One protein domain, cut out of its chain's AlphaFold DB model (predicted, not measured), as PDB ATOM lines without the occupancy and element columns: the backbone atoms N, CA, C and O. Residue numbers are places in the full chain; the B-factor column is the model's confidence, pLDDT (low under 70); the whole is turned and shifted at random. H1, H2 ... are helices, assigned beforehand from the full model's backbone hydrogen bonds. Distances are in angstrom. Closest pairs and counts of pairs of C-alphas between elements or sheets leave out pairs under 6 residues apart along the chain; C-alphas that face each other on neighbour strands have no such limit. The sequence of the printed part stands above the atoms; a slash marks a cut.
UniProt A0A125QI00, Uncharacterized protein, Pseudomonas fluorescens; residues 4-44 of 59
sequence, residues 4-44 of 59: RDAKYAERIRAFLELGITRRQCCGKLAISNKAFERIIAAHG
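What this domain is: This is residues 4 to 44 of the 59 residues of an uncharacterized protein of Pseudomonas fluorescens (UniProt A0A125QI00). Three helices make a small triangle: H1, the longest, forms one side, H3 stands about perpendicular to it beside its first residues, and H2 crosses near both, running back against H1 at a steep tilt. The printed part has 41 residues, with named helices H1, H2, H3 in chain order and no named strand; the class is all helix. It is compact and rounded, with a radius of gyration of the C-alphas of 9.0 A and spans of 21 by 18 by 15 A.

Where its parts are: Find C-alpha 4 at (185.734, 153.716, 191.887); from there H1, residues 4 to 17, runs 20.3 A. H2 is residues 22 to 29, 10.3 A. H3, residues 33 to 42, runs 14.1 A to C-alpha 42 at (176.925, 162.690, 192.557).

How they stand to each other: Look at Asp 5 and Ile 39, whose C-alphas, 6.0 A apart, are the closest of H1 and H3; these helices touch, H1 with residues 5 to 9 alone, at 90 degrees. H2 is close to H1 but not clearly touching, opposite ways at 50 degrees; the closest C-alphas, of Phe 15 and Cys 25, are 7.0 A apart. In H1, H2 and H3 every O i to N i+4 pair is within hydrogen-bond range.

The domain as a whole: The C-alphas of Arg 4 and Gly 19, the two farthest apart, are 22.3 A apart. Both links are tight, the printed part has no cut, and no printed residue is under pLDDT 70.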
ATOM      1  N   ARG A   4     184.806 152.805 192.557       78.00
ATOM      2  CA  ARG A   4     185.734 153.716 191.887       78.00
ATOM      3  C   ARG A   4     185.293 155.174 192.013       78.00
ATOM      4  O   ARG A   4     186.150 156.026 192.201       78.00
ATOM      5  N   ASP A   5     183.990 155.453 191.959       79.75
ATOM      6  CA  ASP A   5     183.443 156.814 192.027       79.75
ATOM      7  C   ASP A   5     183.774 157.474 193.376       79.75
ATOM      8  O   ASP A   5     184.256 158.605 193.404       79.75
ATOM      9  N   ALA A   6     183.646 156.723 194.477       83.06
ATOM     10  CA  ALA A   6     184.018 157.181 195.816       83.06
ATOM     11  C   ALA A   6     185.522 157.488 195.927       83.06
ATOM     12  O   ALA A   6     185.901 158.579 196.350       83.06
ATOM     13  N   LYS A   7     186.382 156.582 195.438       85.50
ATOM     14  CA  LYS A   7     187.840 156.800 195.396       85.50
ATOM     15  C   LYS A   7     188.217 158.016 194.549       85.50
ATOM     16  O   LYS A   7     189.163 158.738 194.864       85.50
ATOM     17  N   TYR A   8     187.498 158.254 193.453       86.69
ATOM     18  CA  TYR A   8     187.703 159.447 192.643       86.69
ATOM     19  C   TYR A   8     187.239 160.705 193.372       86.69
ATOM     20  O   TYR A   8     187.965 161.689 193.333       86.69
ATOM     21  N   ALA A   9     186.100 160.689 194.064       86.81
ATOM     22  CA  ALA A   9     185.613 161.833 194.831       86.81
ATOM     23  C   ALA A   9     186.633 162.303 195.880       86.81
ATOM     24  O   ALA A   9     186.918 163.499 195.963       86.81
ATOM     25  N   GLU A  10     187.247 161.372 196.614       88.75
ATOM     26  CA  GLU A  10     188.312 161.674 197.578       88.75
ATOM     27  C   GLU A  10     189.535 162.304 196.900       88.75
ATOM     28  O   GLU A  10     190.014 163.359 197.319       88.75
ATOM     29  N   ARG A  11     189.998 161.725 195.784       88.25
ATOM     30  CA  ARG A  11     191.127 162.281 195.019       88.25
ATOM     31  C   ARG A  11     190.810 163.652 194.425       88.25
ATOM     32  O   ARG A  11     191.673 164.520 194.412       88.25
ATOM     33  N   ILE A  12     189.590 163.858 193.934       87.88
ATOM     34  CA  ILE A  12     189.143 165.131 193.357       87.88
ATOM     35  C   ILE A  12     189.147 166.229 194.426       87.88
ATOM     36  O   ILE A  12     189.586 167.336 194.125       87.88
ATOM     37  N   ARG A  13     188.721 165.929 195.661       86.94
ATOM     38  CA  ARG A  13     188.800 166.863 196.798       86.94
ATOM     39  C   ARG A  13     190.246 167.198 197.160       86.94
ATOM     40  O   ARG A  13     190.582 168.373 197.220       86.94
ATOM     41  N   ALA A  14     191.119 166.196 197.265       88.88
ATOM     42  CA  ALA A  14     192.543 166.437 197.512       88.88
ATOM     43  C   ALA A  14     193.179 167.313 196.414       88.88
ATOM     44  O   ALA A  14     193.956 168.224 196.684       88.88
ATOM     45  N   PHE A  15     192.816 167.084 195.149       85.44
ATOM     46  CA  PHE A  15     193.286 167.911 194.038       85.44
ATOM     47  C   PHE A  15     192.703 169.326 194.035       85.44
ATOM     48  O   PHE A  15     193.367 170.237 193.542       85.44
ATOM     49  N   LEU A  16     191.494 169.516 194.565       84.25
ATOM     50  CA  LEU A  16     190.893 170.835 194.750       84.25
ATOM     51  C   LEU A  16     191.676 171.650 195.786       84.25
ATOM     52  O   LEU A  16     192.016 172.797 195.509       84.25
ATOM     53  N   GLU A  17     192.018 171.048 196.927       85.06
ATOM     54  CA  GLU A  17     192.830 171.695 197.970       85.06
ATOM     55  C   GLU A  17     194.239 172.049 197.480       85.06
ATOM     56  O   GLU A  17     194.768 173.108 197.800       85.06
ATOM     57  N   LEU A  18     194.822 171.206 196.625       85.44
ATOM     58  CA  LEU A  18     196.110 171.468 195.977       85.44
ATOM     59  C   LEU A  18     196.041 172.541 194.868       85.44
ATOM     60  O   LEU A  18     197.059 172.824 194.238       85.44
ATOM     61  N   GLY A  19     194.864 173.103 194.571       83.19
ATOM     62  CA  GLY A  19     194.688 174.113 193.521       83.19
ATOM     63  C   GLY A  19     194.869 173.571 192.097       83.19
ATOM     64  O   GLY A  19     195.131 174.325 191.159       83.19
ATOM     65  N   ILE A  20     194.748 172.255 191.903       84.62
ATOM     66  CA  ILE A  20     194.867 171.639 190.579       84.62
ATOM     67  C   ILE A  20     193.635 171.998 189.744       84.62
ATOM     68  O   ILE A  20     192.513 172.038 190.234       84.62
ATOM     69  N   THR A  21     193.830 172.250 188.448       79.62
ATOM     70  CA  THR A  21     192.730 172.567 187.523       79.62
ATOM     71  C   THR A  21     192.057 171.305 186.971       79.62
ATOM     72  O   THR A  21     192.695 170.257 186.844       79.62
ATOM     73  N   ARG A  22     190.790 171.404 186.522       80.19
ATOM     74  CA  ARG A  22     190.038 170.266 185.930       80.19
ATOM     75  C   ARG A  22     190.838 169.523 184.853       80.19
ATOM     76  O   ARG A  22     190.787 168.299 184.796       80.19
ATOM     77  N   ARG A  23     191.576 170.251 184.002       77.81
ATOM     78  CA  ARG A  23     192.362 169.673 182.895       77.81
ATOM     79  C   ARG A  23     193.517 168.812 183.413       77.81
ATOM     80  O   ARG A  23     193.705 167.700 182.932       77.81
ATOM     81  N   GLN A  24     194.237 169.302 184.420       82.75
ATOM     82  CA  GLN A  24     195.308 168.562 185.090       82.75
ATOM     83  C   GLN A  24     194.757 167.361 185.870       82.75
ATOM     84  O   GLN A  24     195.326 166.275 185.825       82.75
ATOM     85  N   CYS A  25     193.606 167.534 186.521       84.75
ATOM     86  CA  CYS A  25     192.910 166.478 187.246       84.75
ATOM     87  C   CYS A  25     192.493 165.327 186.309       84.75
ATOM     88  O   CYS A  25     192.828 164.173 186.569       84.75
ATOM     89  N   CYS A  26     191.871 165.636 185.160       81.94
ATOM     90  CA  CYS A  26     191.491 164.634 184.153       81.94
ATOM     91  C   CYS A  26     192.709 163.884 183.589       81.94
ATOM     92  O   CYS A  26     192.645 162.669 183.420       81.94
ATOM     93  N   GLY A  27     193.827 164.582 183.348       83.25
ATOM     94  CA  GLY A  27     195.073 163.963 182.881       83.25
ATOM     95  C   GLY A  27     195.714 163.035 183.918       83.25
ATOM     96  O   GLY A  27     196.113 161.926 183.584       83.25
ATOM     97  N   LYS A  28     195.756 163.447 185.193       83.19
ATOM     98  CA  LYS A  28     196.326 162.651 186.299       83.19
ATOM     99  C   LYS A  28     195.471 161.442 186.686       83.19
ATOM    100  O   LYS A  28     195.995 160.458 187.198       83.19
ATOM    101  N   LEU A  29     194.156 161.532 186.494       81.94
ATOM    102  CA  LEU A  29     193.205 160.474 186.840       81.94
ATOM    103  C   LEU A  29     192.868 159.548 185.664       81.94
ATOM    104  O   LEU A  29     192.234 158.521 185.896       81.94
ATOM    105  N   ALA A  30     193.278 159.900 184.438       84.56
ATOM    106  CA  ALA A  30     192.926 159.205 183.195       84.56
ATOM    107  C   ALA A  30     191.411 158.936 183.062       84.56
ATOM    108  O   ALA A  30     190.983 157.897 182.561       84.56
ATOM    109  N   ILE A  31     190.586 159.879 183.532       84.19
ATOM    110  CA  ILE A  31     189.122 159.804 183.475       84.19
ATOM    111  C   ILE A  31     188.574 160.721 182.389       84.19
ATOM    112  O   ILE A  31     189.079 161.819 182.148       84.19
ATOM    113  N   SER A  32     187.494 160.278 181.748       84.44
ATOM    114  CA  SER A  32     186.769 161.110 180.795       84.44
ATOM    115  C   SER A  32     186.078 162.273 181.508       84.44
ATOM    116  O   SER A  32     185.645 162.160 182.658       84.44
ATOM    117  N   ASN A  33     185.919 163.393 180.801       82.38
ATOM    118  CA  ASN A  33     185.250 164.576 181.345       82.38
ATOM    119  C   ASN A  33     183.816 164.260 181.809       82.38
ATOM    120  O   ASN A  33     183.405 164.688 182.880       82.38
ATOM    121  N   LYS A  34     183.109 163.402 181.067       87.50
ATOM    122  CA  LYS A  34     181.765 162.923 181.418       87.50
ATOM    123  C   LYS A  34     181.739 162.140 182.736       87.50
ATOM    124  O   LYS A  34     180.814 162.309 183.523       87.50
ATOM    125  N   ALA A  35     182.741 161.290 182.987       86.38
ATOM    126  CA  ALA A  35     182.855 160.567 184.254       86.38
ATOM    127  C   ALA A  35     183.172 161.529 185.405       86.38
ATOM    128  O   ALA A  35     182.523 161.472 186.444       86.38
ATOM    129  N   PHE A  36     184.098 162.465 185.186       84.94
ATOM    130  CA  PHE A  36     184.435 163.501 186.162       84.94
ATOM    131  C   PHE A  36     183.210 164.337 186.559       84.94
ATOM    132  O   PHE A  36     182.933 164.484 187.746       84.94
ATOM    133  N   GLU A  37     182.443 164.833 185.582       86.31
ATOM    134  CA  GLU A  37     181.230 165.618 185.841       86.31
ATOM    135  C   GLU A  37     180.151 164.805 186.567       86.31
ATOM    136  O   GLU A  37     179.484 165.330 187.456       86.31
ATOM    137  N   ARG A  38     180.028 163.506 186.267       87.94
ATOM    138  CA  ARG A  38     179.123 162.609 186.995       87.94
ATOM    139  C   ARG A  38     179.531 162.434 188.459       87.94
ATOM    140  O   ARG A  38     178.660 162.456 189.320       87.94
ATOM    141  N   ILE A  39     180.826 162.273 188.742       88.25
ATOM    142  CA  ILE A  39     181.347 162.064 190.102       88.25
ATOM    143  C   ILE A  39     181.154 163.327 190.946       88.25
ATOM    144  O   ILE A  39     180.591 163.254 192.032       88.25
ATOM    145  N   ILE A  40     181.552 164.499 190.448       87.50
ATOM    146  CA  ILE A  40     181.382 165.746 191.211       87.50
ATOM    147  C   ILE A  40     179.903 166.063 191.466       87.50
ATOM    148  O   ILE A  40     179.574 166.514 192.556       87.50
ATOM    149  N   ALA A  41     179.014 165.772 190.507       88.69
ATOM    150  CA  ALA A  41     177.578 165.977 190.670       88.69
ATOM    151  C   ALA A  41     176.975 164.987 191.675       88.69
ATOM    152  O   ALA A  41     176.186 165.384 192.525       88.69
ATOM    153  N   ALA A  42     177.383 163.715 191.621       87.62
ATOM    154  CA  ALA A  42     176.925 162.690 192.557       87.62
ATOM    155  C   ALA A  42     177.409 162.935 193.996       87.62
ATOM    156  O   ALA A  42     176.703 162.605 194.944       87.62
ATOM    157  N   HIS A  43     178.598 163.519 194.162       86.12
ATOM    158  CA  HIS A  43     179.216 163.775 195.466       86.12
ATOM    159  C   HIS A  43     179.086 165.230 195.952       86.12
ATOM    160  O   HIS A  43     179.648 165.564 196.997       86.12
ATOM    161  N   GLY A  44     178.388 166.095 195.204       84.75
ATOM    162  CA  GLY A  44     178.183 167.507 195.550       84.75
ATOM    163  C   GLY A  44     179.478 168.319 195.666       84.75
ATOM    164  O   GLY A  44     179.566 169.220 196.494       84.75
TER     165      GLY A  44